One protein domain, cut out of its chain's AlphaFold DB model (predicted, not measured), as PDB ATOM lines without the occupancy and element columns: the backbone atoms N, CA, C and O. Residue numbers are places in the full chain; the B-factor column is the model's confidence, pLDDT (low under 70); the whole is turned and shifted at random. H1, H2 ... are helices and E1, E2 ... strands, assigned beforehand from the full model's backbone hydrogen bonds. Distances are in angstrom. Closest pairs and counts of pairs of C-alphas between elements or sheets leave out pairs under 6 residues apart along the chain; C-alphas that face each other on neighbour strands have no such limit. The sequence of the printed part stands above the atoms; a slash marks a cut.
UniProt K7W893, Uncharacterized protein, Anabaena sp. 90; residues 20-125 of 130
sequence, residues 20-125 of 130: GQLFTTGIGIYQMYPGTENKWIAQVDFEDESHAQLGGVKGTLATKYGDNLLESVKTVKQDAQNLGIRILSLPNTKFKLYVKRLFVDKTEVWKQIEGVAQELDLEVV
ATOM      1  N   GLY A  20     -15.024  10.023  16.367       56.56
ATOM      2  CA  GLY A  20     -15.163  10.167  14.916       56.56
ATOM      3  C   GLY A  20     -14.971  11.599  14.395       56.56
ATOM      4  O   GLY A  20     -15.307  12.577  15.064       56.56
ATOM      5  N   GLN A  21     -14.396  11.735  13.199       69.94
ATOM      6  CA  GLN A  21     -14.356  12.997  12.450       69.94
ATOM      7  C   GLN A  21     -15.102  12.787  11.137       69.94
ATOM      8  O   GLN A  21     -14.658  12.016  10.292       69.94
ATOM      9  N   LEU A  22     -16.205  13.515  10.944       79.88
ATOM     10  CA  LEU A  22     -16.902  13.548   9.661       79.88
ATOM     11  C   LEU A  22     -16.064  14.353   8.673       79.88
ATOM     12  O   LEU A  22     -15.772  15.525   8.924       79.88
ATOM     13  N   PHE A  23     -15.700  13.755   7.546       81.31
ATOM     14  CA  PHE A  23     -14.932  14.433   6.511       81.31
ATOM     15  C   PHE A  23     -15.574  14.310   5.135       81.31
ATOM     16  O   PHE A  23     -16.289  13.358   4.833       81.31
ATOM     17  N   THR A  24     -15.280  15.284   4.282       83.50
ATOM     18  CA  THR A  24     -15.633  15.285   2.863       83.50
ATOM     19  C   THR A  24     -14.456  15.754   2.013       83.50
ATOM     20  O   THR A  24     -13.545  16.415   2.507       83.50
ATOM     21  N   THR A  25     -14.481  15.436   0.719       81.38
ATOM     22  CA  THR A  25     -13.426  15.790  -0.248       81.38
ATOM     23  C   THR A  25     -13.845  16.861  -1.256       81.38
ATOM     24  O   THR A  25     -13.024  17.298  -2.062       81.38
ATOM     25  N   GLY A  26     -15.117  17.268  -1.267       89.69
ATOM     26  CA  GLY A  26     -15.650  18.188  -2.273       89.69
ATOM     27  C   GLY A  26     -17.124  18.510  -2.076       89.69
ATOM     28  O   GLY A  26     -17.807  17.891  -1.265       89.69
ATOM     29  N   ILE A  27     -17.616  19.452  -2.876       93.94
ATOM     30  CA  ILE A  27     -19.049  19.649  -3.098       93.94
ATOM     31  C   ILE A  27     -19.397  19.050  -4.457       93.94
ATOM     32  O   ILE A  27     -18.801  19.407  -5.469       93.94
ATOM     33  N   GLY A  28     -20.358  18.135  -4.487       94.94
ATOM     34  CA  GLY A  28     -21.008  17.678  -5.707       94.94
ATOM     35  C   GLY A  28     -22.085  18.656  -6.156       94.94
ATOM     36  O   GLY A  28     -22.839  19.164  -5.331       94.94
ATOM     37  N   ILE A  29     -22.181  18.897  -7.459       94.69
ATOM     38  CA  ILE A  29     -23.267  19.669  -8.060       94.69
ATOM     39  C   ILE A  29     -24.022  18.841  -9.091       94.69
ATOM     40  O   ILE A  29     -23.438  18.097  -9.886       94.69
ATOM     41  N   TYR A  30     -25.341  18.996  -9.065       92.50
ATOM     42  CA  TYR A  30     -26.269  18.338  -9.970       92.50
ATOM     43  C   TYR A  30     -27.208  19.382 -10.556       92.50
ATOM     44  O   TYR A  30     -27.817  20.161  -9.822       92.50
ATOM     45  N   GLN A  31     -27.363  19.358 -11.871       89.56
ATOM     46  CA  GLN A  31     -28.442  20.060 -12.547       89.56
ATOM     47  C   GLN A  31     -29.670  19.145 -12.622       89.56
ATOM     48  O   GLN A  31     -29.556  17.946 -12.901       89.56
ATOM     49  N   MET A  32     -30.853  19.709 -12.395       80.19
ATOM     50  CA  MET A  32     -32.120  18.997 -12.519       80.19
ATOM     51  C   MET A  32     -33.154  19.764 -13.353       80.19
ATOM     52  O   MET A  32     -33.159  20.990 -13.383       80.19
ATOM     53  N   TYR A  33     -34.071  18.977 -13.932       71.19
ATOM     54  CA  TYR A  33     -35.272  19.327 -14.705       71.19
ATOM     55  C   TYR A  33     -35.111  19.662 -16.211       71.19
ATOM     56  O   TYR A  33     -34.313  20.519 -16.571       71.19
ATOM     57  N   PRO A  34     -35.953  19.062 -17.089       53.47
ATOM     58  CA  PRO A  34     -36.086  19.378 -18.521       53.47
ATOM     59  C   PRO A  34     -37.032  20.558 -18.821       53.47
ATOM     60  O   PRO A  34     -37.792  20.515 -19.787       53.47
ATOM     61  N   GLY A  35     -37.058  21.578 -17.962       61.25
ATOM     62  CA  GLY A  35     -38.002  22.699 -18.058       61.25
ATOM     63  C   GLY A  35     -37.381  24.009 -18.552       61.25
ATOM     64  O   GLY A  35     -36.312  24.035 -19.154       61.25
ATOM     65  N   THR A  36     -38.060  25.118 -18.254       58.09
ATOM     66  CA  THR A  36     -37.582  26.494 -18.486       58.09
ATOM     67  C   THR A  36     -36.624  27.001 -17.405       58.09
ATOM     68  O   THR A  36     -36.026  28.060 -17.577       58.09
ATOM     69  N   GLU A  37     -36.481  26.277 -16.293       66.69
ATOM     70  CA  GLU A  37     -35.703  26.703 -15.128       66.69
ATOM     71  C   GLU A  37     -34.566  25.715 -14.856       66.69
ATOM     72  O   GLU A  37     -34.799  24.534 -14.598       66.69
ATOM     73  N   ASN A  38     -33.328  26.212 -14.904       72.94
ATOM     74  CA  ASN A  38     -32.146  25.454 -14.514       72.94
ATOM     75  C   ASN A  38     -32.062  25.410 -12.987       72.94
ATOM     76  O   ASN A  38     -31.642  26.385 -12.366       72.94
ATOM     77  N   LYS A  39     -32.443  24.279 -12.385       87.00
ATOM     78  CA  LYS A  39     -32.310  24.073 -10.939       87.00
ATOM     79  C   LYS A  39     -31.013  23.348 -10.610       87.00
ATOM     80  O   LYS A  39     -30.623  22.394 -11.288       87.00
ATOM     81  N   TRP A  40     -30.400  23.766  -9.515       91.31
ATOM     82  CA  TRP A  40     -29.155  23.239  -8.987       91.31
ATOM     83  C   TRP A  40     -29.372  22.574  -7.632       91.31
ATOM     84  O   TRP A  40     -30.166  23.026  -6.807       91.31
ATOM     85  N   ILE A  41     -28.636  21.494  -7.413       92.12
ATOM     86  CA  ILE A  41     -28.466  20.853  -6.114       92.12
ATOM     87  C   ILE A  41     -26.976  20.850  -5.830       92.12
ATOM     88  O   ILE A  41     -26.201  20.348  -6.646       92.12
ATOM     89  N   ALA A  42     -26.588  21.390  -4.680       93.69
ATOM     90  CA  ALA A  42     -25.249  21.222  -4.141       93.69
ATOM     91  C   ALA A  42     -25.294  20.176  -3.025       93.69
ATOM     92  O   ALA A  42     -26.241  20.140  -2.239       93.69
ATOM     93  N   GLN A  43     -24.285  19.317  -2.971       94.25
ATOM     94  CA  GLN A  43     -24.242  18.145  -2.108       94.25
ATOM     95  C   GLN A  43     -22.852  17.969  -1.503       94.25
ATOM     96  O   GLN A  43     -21.848  18.146  -2.182       94.25
ATOM     97  N   VAL A  44     -22.797  17.555  -0.247       91.25
ATOM     98  CA  VAL A  44     -21.600  17.082   0.443       91.25
ATOM     99  C   VAL A  44     -21.856  15.643   0.868       91.25
ATOM    100  O   VAL A  44     -22.758  15.377   1.660       91.25
ATOM    101  N   ASP A  45     -21.055  14.723   0.341       88.69
ATOM    102  CA  ASP A  45     -20.978  13.353   0.847       88.69
ATOM    103  C   ASP A  45     -19.897  13.298   1.917       88.69
ATOM    104  O   ASP A  45     -18.794  13.816   1.708       88.69
ATOM    105  N   PHE A  46     -20.219  12.707   3.062       85.81
ATOM    106  CA  PHE A  46     -19.312  12.637   4.196       85.81
ATOM    107  C   PHE A  46     -19.224  11.228   4.766       85.81
ATOM    108  O   PHE A  46     -20.192  10.463   4.761       85.81
ATOM    109  N   GLU A  47     -18.046  10.909   5.282       80.50
ATOM    110  CA  GLU A  47     -17.759   9.650   5.959       80.50
ATOM    111  C   GLU A  47     -17.077   9.929   7.301       80.50
ATOM    112  O   GLU A  47     -16.447  10.970   7.479       80.50
ATOM    113  N   ASP A  48     -17.237   9.013   8.250       75.25
ATOM    114  CA  ASP A  48     -16.517   8.989   9.519       75.25
ATOM    115  C   ASP A  48     -15.458   7.882   9.508       75.25
ATOM    116  O   ASP A  48     -15.764   6.722   9.207       75.25
ATOM    117  N   GLU A  49     -14.235   8.217   9.916       63.03
ATOM    118  CA  GLU A  49     -13.244   7.231  10.353       63.03
ATOM    119  C   GLU A  49     -13.536   6.818  11.802       63.03
ATOM    120  O   GLU A  49     -12.800   7.142  12.738       63.03
ATOM    121  N   SER A  50     -14.631   6.090  12.017       58.00
ATOM    122  CA  SER A  50     -14.878   5.501  13.328       58.00
ATOM    123  C   SER A  50     -13.923   4.325  13.571       58.00
ATOM    124  O   SER A  50     -13.546   3.572  12.667       58.00
ATOM    125  N   HIS A  51     -13.500   4.158  14.827       55.91
ATOM    126  CA  HIS A  51     -12.681   3.022  15.241       55.91
ATOM    127  C   HIS A  51     -13.373   1.701  14.871       55.91
ATOM    128  O   HIS A  51     -14.589   1.580  15.022       55.91
ATOM    129  N   ALA A  52     -12.584   0.703  14.452       53.75
ATOM    130  CA  ALA A  52     -12.974  -0.580  13.840       53.75
ATOM    131  C   ALA A  52     -14.111  -1.399  14.509       53.75
ATOM    132  O   ALA A  52     -14.518  -2.423  13.969       53.75
ATOM    133  N   GLN A  53     -14.622  -0.984  15.671       53.59
ATOM    134  CA  GLN A  53     -15.695  -1.636  16.422       53.59
ATOM    135  C   GLN A  53     -17.074  -0.956  16.314       53.59
ATOM    136  O   GLN A  53     -18.062  -1.618  16.620       53.59
ATOM    137  N   LEU A  54     -17.181   0.316  15.899       57.31
ATOM    138  CA  LEU A  54     -18.460   1.060  15.925       57.31
ATOM    139  C   LEU A  54     -19.156   1.210  14.561       57.31
ATOM    140  O   LEU A  54     -20.314   1.617  14.523       57.31
ATOM    141  N   GLY A  55     -18.503   0.814  13.465       56.72
ATOM    142  CA  GLY A  55     -19.030   0.975  12.108       56.72
ATOM    143  C   GLY A  55     -18.949   2.431  11.640       56.72
ATOM    144  O   GLY A  55     -19.302   3.355  12.371       56.72
ATOM    145  N   GLY A  56     -18.409   2.661  10.443       66.81
ATOM    146  CA  GLY A  56     -18.289   4.010   9.877       66.81
ATOM    147  C   GLY A  56     -19.664   4.629   9.638       66.81
ATOM    148  O   GLY A  56     -20.564   3.961   9.126       66.81
ATOM    149  N   VAL A  57     -19.831   5.904   9.983       75.00
ATOM    150  CA  VAL A  57     -21.005   6.683   9.574       75.00
ATOM    151  C   VAL A  57     -20.760   7.192   8.156       75.00
ATOM    152  O   VAL A  57     -19.706   7.747   7.871       75.00
ATOM    153  N   LYS A  58     -21.733   7.010   7.261       83.19
ATOM    154  CA  LYS A  58     -21.743   7.630   5.929       83.19
ATOM    155  C   LYS A  58     -23.048   8.379   5.748       83.19
ATOM    156  O   LYS A  58     -24.097   7.893   6.170       83.19
ATOM    157  N   GLY A  59     -22.992   9.543   5.119       86.00
ATOM    158  CA  GLY A  59     -24.176  10.351   4.897       86.00
ATOM    159  C   GLY A  59     -24.010  11.370   3.785       86.00
ATOM    160  O   GLY A  59     -22.930  11.564   3.230       86.00
ATOM    161  N   THR A  60     -25.127  12.020   3.480       91.06
ATOM    162  CA  THR A  60     -25.226  13.023   2.426       91.06
ATOM    163  C   THR A  60     -25.985  14.228   2.961       91.06
ATOM    164  O   THR A  60     -27.081  14.095   3.507       91.06
ATOM    165  N   LEU A  61     -25.409  15.411   2.770       89.38
ATOM    166  CA  LEU A  61     -26.037  16.703   3.016       89.38
ATOM    167  C   LEU A  61     -26.257  17.386   1.668       89.38
ATOM    168  O   LEU A  61     -25.308  17.527   0.906       89.38
ATOM    169  N   ALA A  62     -27.478  17.810   1.355       91.94
ATOM    170  CA  ALA A  62     -27.782  18.441   0.073       91.94
ATOM    171  C   ALA A  62     -28.743  19.620   0.226       91.94
ATOM    172  O   ALA A  62     -29.644  19.596   1.067       91.94
ATOM    173  N   THR A  63     -28.583  20.636  -0.622       89.69
ATOM    174  CA  THR A  63     -29.569  21.712  -0.735       89.69
ATOM    175  C   THR A  63     -30.852  21.206  -1.388       89.69
ATOM    176  O   THR A  63     -30.859  20.248  -2.164       89.69
ATOM    177  N   LYS A  64     -31.964  21.899  -1.129       83.25
ATOM    178  CA  LYS A  64     -33.144  21.798  -2.000       83.25
ATOM    179  C   LYS A  64     -32.837  22.435  -3.363       83.25
ATOM    180  O   LYS A  64     -31.823  23.113  -3.517       83.25
ATOM    181  N   TYR A  65     -33.728  22.223  -4.330       79.56
ATOM    182  CA  TYR A  65     -33.643  22.824  -5.663       79.56
ATOM    183  C   TYR A  65     -33.458  24.345  -5.574       79.56
ATOM    184  O   TYR A  65     -34.373  25.051  -5.152       79.56
ATOM    185  N   GLY A  66     -32.279  24.828  -5.962       81.06
ATOM    186  CA  GLY A  66     -31.934  26.246  -5.987       81.06
ATOM    187  C   GLY A  66     -31.835  26.776  -7.413       81.06
ATOM    188  O   GLY A  66     -31.352  26.086  -8.305       81.06
ATOM    189  N   ASP A  67     -32.265  28.015  -7.635       84.50
ATOM    190  CA  ASP A  67     -32.093  28.708  -8.924       84.50
ATOM    191  C   ASP A  67     -30.666  29.214  -9.142       84.50
ATOM    192  O   ASP A  67     -30.204  29.394 -10.269       84.50
ATOM    193  N   ASN A  68     -29.943  29.436  -8.046       90.00
ATOM    194  CA  ASN A  68     -28.603  29.986  -8.062       90.00
ATOM    195  C   ASN A  68     -27.597  28.939  -7.565       90.00
ATOM    196  O   ASN A  68     -27.622  28.523  -6.402       90.00
ATOM    197  N   LEU A  69     -26.699  28.523  -8.464       92.06
ATOM    198  CA  LEU A  69     -25.635  27.566  -8.166       92.06
ATOM    199  C   LEU A  69     -24.702  28.068  -7.057       92.06
ATOM    200  O   LEU A  69     -24.379  27.310  -6.148       92.06
ATOM    201  N   LEU A  70     -24.300  29.340  -7.107       94.12
ATOM    202  CA  LEU A  70     -23.387  29.938  -6.134       94.12
ATOM    203  C   LEU A  70     -23.971  29.888  -4.721       94.12
ATOM    204  O   LEU A  70     -23.303  29.439  -3.794       94.12
ATOM    205  N   GLU A  71     -25.221  30.330  -4.577       93.75
ATOM    206  CA  GLU A  71     -25.950  30.283  -3.305       93.75
ATOM    207  C   GLU A  71     -26.055  28.845  -2.803       93.75
ATOM    208  O   GLU A  71     -25.706  28.573  -1.661       93.75
ATOM    209  N   SER A  72     -26.416  27.901  -3.677       93.69
ATOM    210  CA  SER A  72     -26.525  26.484  -3.305       93.69
ATOM    211  C   SER A  72     -25.197  25.934  -2.759       93.69
ATOM    212  O   SER A  72     -25.169  25.269  -1.724       93.69
ATOM    213  N   VAL A  73     -24.076  26.253  -3.417       93.81
ATOM    214  CA  VAL A  73     -22.734  25.840  -2.978       93.81
ATOM    215  C   VAL A  73     -22.340  26.521  -1.661       93.81
ATOM    216  O   VAL A  73     -21.791  25.860  -0.777       93.81
ATOM    217  N   LYS A  74     -22.647  27.813  -1.480       93.50
ATOM    218  CA  LYS A  74     -22.401  28.535  -0.218       93.50
ATOM    219  C   LYS A  74     -23.211  27.946   0.935       93.50
ATOM    220  O   LYS A  74     -22.642  27.696   1.995       93.50
ATOM    221  N   THR A  75     -24.497  27.668   0.720       93.00
ATOM    222  CA  THR A  75     -25.384  27.076   1.727       93.00
ATOM    223  C   THR A  75     -24.876  25.714   2.172       93.00
ATOM    224  O   THR A  75     -24.634  25.528   3.359       93.00
ATOM    225  N   VAL A  76     -24.620  24.780   1.244       92.75
ATOM    226  CA  VAL A  76     -24.176  23.433   1.644       92.75
ATOM    227  C   VAL A  76     -22.809  23.460   2.329       92.75
ATOM    228  O   VAL A  76     -22.573  22.694   3.260       92.75
ATOM    229  N   LYS A  77     -21.913  24.368   1.913       91.38
ATOM    230  CA  LYS A  77     -20.613  24.570   2.562       91.38
ATOM    231  C   LYS A  77     -20.785  25.050   4.003       91.38
ATOM    232  O   LYS A  77     -20.129  24.518   4.896       91.38
ATOM    233  N   GLN A  78     -21.656  26.032   4.224       89.88
ATOM    234  CA  GLN A  78     -21.928  26.571   5.554       89.88
ATOM    235  C   GLN A  78     -22.611  25.533   6.449       89.88
ATOM    236  O   GLN A  78     -22.214  25.362   7.598       89.88
ATOM    237  N   ASP A  79     -23.589  24.799   5.922       89.44
ATOM    238  CA  ASP A  79     -24.285  23.749   6.665       89.44
ATOM    239  C   ASP A  79     -23.323  22.617   7.051       89.44
ATOM    240  O   ASP A  79     -23.342  22.150   8.189       89.44
ATOM    241  N   ALA A  80     -22.418  22.226   6.146       87.38
ATOM    242  CA  ALA A  80     -21.376  21.250   6.440       87.38
ATOM    243  C   ALA A  80     -20.460  21.722   7.582       87.38
ATOM    244  O   ALA A  80     -20.198  20.961   8.513       87.38
ATOM    245  N   GLN A  81     -20.031  22.989   7.561       87.12
ATOM    246  CA  GLN A  81     -19.233  23.583   8.637       87.12
ATOM    247  C   GLN A  81     -19.991  23.620   9.970       87.12
ATOM    248  O   GLN A  81     -19.424  23.261  11.002       87.12
ATOM    249  N   ASN A  82     -21.272  23.994   9.950       86.75
ATOM    250  CA  ASN A  82     -22.128  24.045  11.138       86.75
ATOM    251  C   ASN A  82     -22.323  22.659  11.773       86.75
ATOM    252  O   ASN A  82     -22.445  22.548  12.990       86.75
ATOM    253  N   LEU A  83     -22.329  21.604  10.953       85.00
ATOM    254  CA  LEU A  83     -22.424  20.209  11.390       85.00
ATOM    255  C   LEU A  83     -21.065  19.591  11.762       85.00
ATOM    256  O   LEU A  83     -21.002  18.407  12.084       85.00
ATOM    257  N   GLY A  84     -19.976  20.365  11.717       83.44
ATOM    258  CA  GLY A  84     -18.632  19.882  12.038       83.44
ATOM    259  C   GLY A  84     -18.015  18.972  10.970       83.44
ATOM    260  O   GLY A  84     -17.019  18.306  11.246       83.44
ATOM    261  N   ILE A  85     -18.570  18.945   9.753       86.31
ATOM    262  CA  ILE A  85     -18.028  18.176   8.631       86.31
ATOM    263  C   ILE A  85     -16.791  18.900   8.102       86.31
ATOM    264  O   ILE A  85     -16.859  20.014   7.573       86.31
ATOM    265  N   ARG A  86     -15.636  18.251   8.224       82.81
ATOM    266  CA  ARG A  86     -14.366  18.790   7.748       82.81
ATOM    267  C   ARG A  86     -14.222  18.562   6.257       82.81
ATOM    268  O   ARG A  86     -14.098  17.443   5.771       82.81
ATOM    269  N   ILE A  87     -14.178  19.661   5.527       79.88
ATOM    270  CA  ILE A  87     -13.748  19.674   4.140       79.88
ATOM    271  C   ILE A  87     -12.226  19.485   4.112       79.88
ATOM    272  O   ILE A  87     -11.478  20.383   4.496       79.88
ATOM    273  N   LEU A  88     -11.772  18.307   3.685       78.75
ATOM    274  CA  LEU A  88     -10.357  17.986   3.541       78.75
ATOM    275  C   LEU A  88      -9.900  18.268   2.109       78.75
ATOM    276  O   LEU A  88     -10.517  17.823   1.140       78.75
ATOM    277  N   SER A  89      -8.774  18.961   1.984       74.25
ATOM    278  CA  SER A  89      -7.990  19.030   0.755       74.25
ATOM    279  C   SER A  89      -6.579  18.514   1.028       74.25
ATOM    280  O   SER A  89      -6.069  18.593   2.148       74.25
ATOM    281  N   LEU A  90      -5.940  17.942   0.007       75.62
ATOM    282  CA  LEU A  90      -4.522  17.604   0.094       75.62
ATOM    283  C   LEU A  90      -3.692  18.898   0.193       75.62
ATOM    284  O   LEU A  90      -4.121  19.937  -0.327       75.62
ATOM    285  N   PRO A  91      -2.491  18.857   0.797       76.19
ATOM    286  CA  PRO A  91      -1.586  20.000   0.799       76.19
ATOM    287  C   PRO A  91      -1.380  20.545  -0.619       76.19
ATOM    288  O   PRO A  91      -1.136  19.779  -1.549       76.19
ATOM    289  N   ASN A  92      -1.477  21.867  -0.776       78.19
ATOM    290  CA  ASN A  92      -1.373  22.574  -2.062       78.19
ATOM    291  C   ASN A  92      -2.463  22.235  -3.097       78.19
ATOM    292  O   ASN A  92      -2.294  22.541  -4.275       78.19
ATOM    293  N   THR A  93      -3.580  21.632  -2.682       78.00
ATOM    294  CA  THR A  93      -4.743  21.422  -3.555       78.00
ATOM    295  C   THR A  93      -5.915  22.287  -3.123       78.00
ATOM    296  O   THR A  93      -6.114  22.550  -1.931       78.00
ATOM    297  N   LYS A  94      -6.691  22.738  -4.110       83.62
ATOM    298  CA  LYS A  94      -7.931  23.466  -3.864       83.62
ATOM    299  C   LYS A  94      -9.031  22.498  -3.456       83.62
ATOM    300  O   LYS A  94      -8.971  21.293  -3.709       83.62
ATOM    301  N   PHE A  95     -10.060  23.045  -2.827       86.31
ATOM    302  CA  PHE A  95     -11.277  22.291  -2.598       86.31
ATOM    303  C   PHE A  95     -11.982  21.999  -3.927       86.31
ATOM    304  O   PHE A  95     -11.981  22.834  -4.830       86.31
ATOM    305  N   LYS A  96     -12.581  20.814  -4.052       92.25
ATOM    306  CA  LYS A  96     -13.124  20.337  -5.324       92.25
ATOM    307  C   LYS A  96     -14.613  20.628  -5.462       92.25
ATOM    308  O   LYS A  96     -15.397  20.396  -4.540       92.25
ATOM    309  N   LEU A  97     -14.996  21.072  -6.653       94.88
ATOM    310  CA  LEU A  97     -16.367  21.171  -7.130       94.88
ATOM    311  C   LEU A  97     -16.599  20.060  -8.160       94.88
ATOM    312  O   LEU A  97     -16.156  20.151  -9.304       94.88
ATOM    313  N   TYR A  98     -17.267  18.987  -7.750       95.56
ATOM    314  CA  TYR A  98     -17.528  17.834  -8.601       95.56
ATOM    315  C   TYR A  98     -18.802  18.034  -9.420       95.56
ATOM    316  O   TYR A  98     -19.900  18.072  -8.867       95.56
ATOM    317  N   VAL A  99     -18.687  18.079 -10.744       94.69
ATOM    318  CA  VAL A  99     -19.840  18.108 -11.652       94.69
ATOM    319  C   VAL A  99     -20.358  16.683 -11.817       94.69
ATOM    320  O   VAL A  99     -19.803  15.893 -12.576       94.69
ATOM    321  N   LYS A 100     -21.391  16.320 -11.053       93.19
ATOM    322  CA  LYS A 100     -21.891  14.938 -10.965       93.19
ATOM    323  C   LYS A 100     -22.981  14.626 -11.986       93.19
ATOM    324  O   LYS A 100     -23.133  13.478 -12.393       93.19
ATOM    325  N   ARG A 101     -23.768  15.630 -12.372       91.44
ATOM    326  CA  ARG A 101     -24.824  15.491 -13.380       91.44
ATOM    327  C   ARG A 101     -25.130  16.838 -14.007       91.44
ATOM    328  O   ARG A 101     -25.448  17.778 -13.283       91.44
ATOM    329  N   LEU A 102     -25.133  16.888 -15.334       89.94
ATOM    330  CA  LEU A 102     -25.715  17.981 -16.102       89.94
ATOM    331  C   LEU A 102     -26.944  17.464 -16.840       89.94
ATOM    332  O   LEU A 102     -26.952  16.343 -17.343       89.94
ATOM    333  N   PHE A 103     -27.995  18.274 -16.864       84.50
ATOM    334  CA  PHE A 103     -29.172  18.008 -17.676       84.50
ATOM    335  C   PHE A 103     -28.975  18.566 -19.094       84.50
ATOM    336  O   PHE A 103     -29.318  17.911 -20.074       84.50
ATOM    337  N   VAL A 104     -28.371  19.754 -19.201       82.06
ATOM    338  CA  VAL A 104     -27.935  20.345 -20.466       82.06
ATOM    339  C   VAL A 104     -26.428  20.536 -20.414       82.06
ATOM    340  O   VAL A 104     -25.935  21.379 -19.670       82.06
ATOM    341  N   ASP A 105     -25.706  19.788 -21.240       83.56
ATOM    342  CA  ASP A 105     -24.270  19.977 -21.415       83.56
ATOM    343  C   ASP A 105     -24.010  21.010 -22.522       83.56
ATOM    344  O   ASP A 105     -24.015  20.703 -23.715       83.56
ATOM    345  N   LYS A 106     -23.904  22.283 -22.125       84.88
ATOM    346  CA  LYS A 106     -23.648  23.417 -23.024       84.88
ATOM    347  C   LYS A 106     -22.693  24.414 -22.388       84.88
ATOM    348  O   LYS A 106     -22.612  24.537 -21.167       84.88
ATOM    349  N   THR A 107     -22.032  25.193 -23.237       88.19
ATOM    350  CA  THR A 107     -21.041  26.204 -22.858       88.19
ATOM    351  C   THR A 107     -21.538  27.182 -21.790       88.19
ATOM    352  O   THR A 107     -20.775  27.562 -20.909       88.19
ATOM    353  N   GLU A 108     -22.806  27.602 -21.825       89.06
ATOM    354  CA  GLU A 108     -23.361  28.542 -20.840       89.06
ATOM    355  C   GLU A 108     -23.404  27.953 -19.425       89.06
ATOM    356  O   GLU A 108     -23.145  28.661 -18.453       89.06
ATOM    357  N   VAL A 109     -23.693  26.653 -19.317       89.81
ATOM    358  CA  VAL A 109     -23.721  25.930 -18.040       89.81
ATOM    359  C   VAL A 109     -22.307  25.821 -17.476       89.81
ATOM    360  O   VAL A 109     -22.087  26.123 -16.306       89.81
ATOM    361  N   TRP A 110     -21.325  25.494 -18.319       92.56
ATOM    362  CA  TRP A 110     -19.919  25.454 -17.912       92.56
ATOM    363  C   TRP A 110     -19.394  26.814 -17.455       92.56
ATOM    364  O   TRP A 110     -18.759  26.884 -16.409       92.56
ATOM    365  N   LYS A 111     -19.754  27.907 -18.138       93.19
ATOM    366  CA  LYS A 111     -19.416  29.270 -17.686       93.19
ATOM    367  C   LYS A 111     -19.973  29.581 -16.297       93.19
ATOM    368  O   LYS A 111     -19.303  30.239 -15.504       93.19
ATOM    369  N   GLN A 112     -21.188  29.121 -15.989       91.88
ATOM    370  CA  GLN A 112     -21.762  29.281 -14.653       91.88
ATOM    371  C   GLN A 112     -20.950  28.508 -13.602       91.88
ATOM    372  O   GLN A 112     -20.652  29.050 -12.539       91.88
ATOM    373  N   ILE A 113     -20.574  27.262 -13.902       94.50
ATOM    374  CA  ILE A 113     -19.782  26.402 -13.010       94.50
ATOM    375  C   ILE A 113     -18.392  27.000 -12.764       94.50
ATOM    376  O   ILE A 113     -17.968  27.118 -11.615       94.50
ATOM    377  N   GLU A 114     -17.704  27.419 -13.825       95.69
ATOM    378  CA  GLU A 114     -16.388  28.061 -13.757       95.69
ATOM    379  C   GLU A 114     -16.436  29.369 -12.962       95.69
ATOM    380  O   GLU A 114     -15.554  29.615 -12.142       95.69
ATOM    381  N   GLY A 115     -17.491  30.173 -13.136       95.25
ATOM    382  CA  GLY A 115     -17.693  31.397 -12.361       95.25
ATOM    383  C   GLY A 115     -17.805  31.131 -10.859       95.25
ATOM    384  O   GLY A 115     -17.150  31.798 -10.060       95.25
ATOM    385  N   VAL A 116     -18.571  30.107 -10.465       94.62
ATOM    386  CA  VAL A 116     -18.688  29.698  -9.054       94.62
ATOM    387  C   VAL A 116     -17.359  29.183  -8.513       94.62
ATOM    388  O   VAL A 116     -16.973  29.525  -7.394       94.62
ATOM    389  N   ALA A 117     -16.645  28.378  -9.297       94.12
ATOM    390  CA  ALA A 117     -15.352  27.854  -8.892       94.12
ATOM    391  C   ALA A 117     -14.310  28.964  -8.719       94.12
ATOM    392  O   ALA A 117     -13.568  28.954  -7.742       94.12
ATOM    393  N   GLN A 118     -14.290  29.956  -9.606       94.81
ATOM    394  CA  GLN A 118     -13.404  31.106  -9.481       94.81
ATOM    395  C   GLN A 118     -13.730  31.946  -8.240       94.81
ATOM    396  O   GLN A 118     -12.819  32.316  -7.505       94.81
ATOM    397  N   GLU A 119     -15.012  32.232  -7.989       95.06
ATOM    398  CA  GLU A 119     -15.431  33.045  -6.841       95.06
ATOM    399  C   GLU A 119     -15.089  32.380  -5.501       95.06
ATOM    400  O   GLU A 119     -14.701  33.053  -4.547       95.06
ATOM    401  N   LEU A 120     -15.229  31.056  -5.423       91.38
ATOM    402  CA  LEU A 120     -15.035  30.291  -4.191       91.38
ATOM    403  C   LEU A 120     -13.643  29.647  -4.069       91.38
ATOM    404  O   LEU A 120     -13.420  28.892  -3.121       91.38
ATOM    405  N   ASP A 121     -12.738  29.945  -5.003       91.62
ATOM    406  CA  ASP A 121     -11.396  29.363  -5.132       91.62
ATOM    407  C   ASP A 121     -11.387  27.820  -5.140       91.62
ATOM    408  O   ASP A 121     -10.695  27.154  -4.368       91.62
ATOM    409  N   LEU A 122     -12.201  27.238  -6.022       91.44
ATOM    410  CA  LEU A 122     -12.406  25.797  -6.168       91.44
ATOM    411  C   LEU A 122     -11.760  25.244  -7.438       91.44
ATOM    412  O   LEU A 122     -11.596  25.935  -8.442       91.44
ATOM    413  N   GLU A 123     -11.441  23.956  -7.403       93.81
ATOM    414  CA  GLU A 123     -11.060  23.164  -8.571       93.81
ATOM    415  C   GLU A 123     -12.285  22.430  -9.124       93.81
ATOM    416  O   GLU A 123     -12.916  21.647  -8.413       93.81
ATOM    417  N   VAL A 124     -12.627  22.662 -10.392       94.81
ATOM    418  CA  VAL A 124     -13.728  21.950 -11.056       94.81
ATOM    419  C   VAL A 124     -13.252  20.573 -11.503       94.81
ATOM    420  O   VAL A 124     -12.256  20.452 -12.209       94.81
ATOM    421  N   VAL A 125     -14.004  19.534 -11.144       94.19
ATOM    422  CA  VAL A 125     -13.753  18.156 -11.574       94.19
ATOM    423  C   VAL A 125     -15.008  17.619 -12.253       94.19
ATOM    424  O   VAL A 125     -16.047  17.463 -11.611       94.19
TER     425      VAL A 125
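AT A GLANCE: This is residues 20 to 125 of the 130 residues of an uncharacterized protein of Anabaena sp. 90 (UniProt K7W893). A long, strongly twisted sheet of six strands has two helices over one face, each running along the strands beneath it, H1 over E2 and E3 and H2 over E6, while the other face has no named helix on it. E3, the longest strand, pairs with E1, E2 and E4 along different parts of its length, and E5 and E6 widen the sheet beyond E2. The printed part has 106 residues, in the order E1 E2 E3 E4 H1 E5 H2 E6, of mixed class; the branched sheet is mixed, with E2, E5 and E6 parallel and the other pairs antiparallel. It is compact, with a radius of gyration of the C-alphas of 14.7 A, yet elongated in outline, 49 by 31 by 21 A.

IN THESE COORDINATES: E3, residues 39 to 48, is 29.9 A long and begins at C-alpha 39 (-32.310, 24.073, -10.939). E1 is residues 22 to 24, 7.1 A; E2 residues 26 to 32, 19.4 A; E4 residues 58 to 62, 13.7 A; E5 residues 95 to 101, 18.6 A. H1, residues 69 to 82, measures 19.9 A, and H2, residues 107 to 119, 18.3 A. E6, residues 122 to 125, 9.5 A, ends at C-alpha 125 (-13.753, 18.156, -11.574).

HOW THE PARTS SIT: E1 and E2 lie on one side of E3, E4 on the other side. E2, E3 and E4 form a meander, each strand the antiparallel neighbour of the one before, with hairpins E2 and E3, and E3 and E4. N 28 and O 43 are 2.7 A apart, N 44 and O 61 2.8 A, and for E1 and E3, antiparallel, N 23 and O 47 2.9 A, within hydrogen-bond range. E1 runs on into E2 at 64 degrees. E5 is parallel to E2, with N 29 and O 98 at 2.8 A, and E6 parallel to E5, with N 97 and O 123 at 2.8 A. E5, H2 and E6 are a strand-helix-strand unit, two parallel neighbour strands with a helix between, with a right-handed crossover. H1 is on the sheet at a height of 8.9 A, along the strands; its closest C-alphas to E3 are Val 73 and Ala 42, 5.4 A. H2, on the same face, has a height of 7.6 A; Ala 117 and Glu 123 of E6 have C-alphas 6.4 A apart. H1, with residues 69 to 70 alone, touches H2 at a steep tilt of 39 degrees, the same way; the closest C-alphas are Leu 70 and Val 116, 5.5 A. In H1 and H2 every O i to N i+4 pair is within hydrogen-bond range.

THE WHOLE: The C-alphas farthest apart, Thr 36 and Gln 53, are 49.9 A apart. The printed part has no cut. The link from H1 to E5, residues 83 to 94, is long; its residues 86 to 87 pair parallel with residues 23 to 24 of E1. Mean pLDDT of the printed part is 84.2, and it is under 70 at residues 20 to 21, 34 to 37 and 49 to 56.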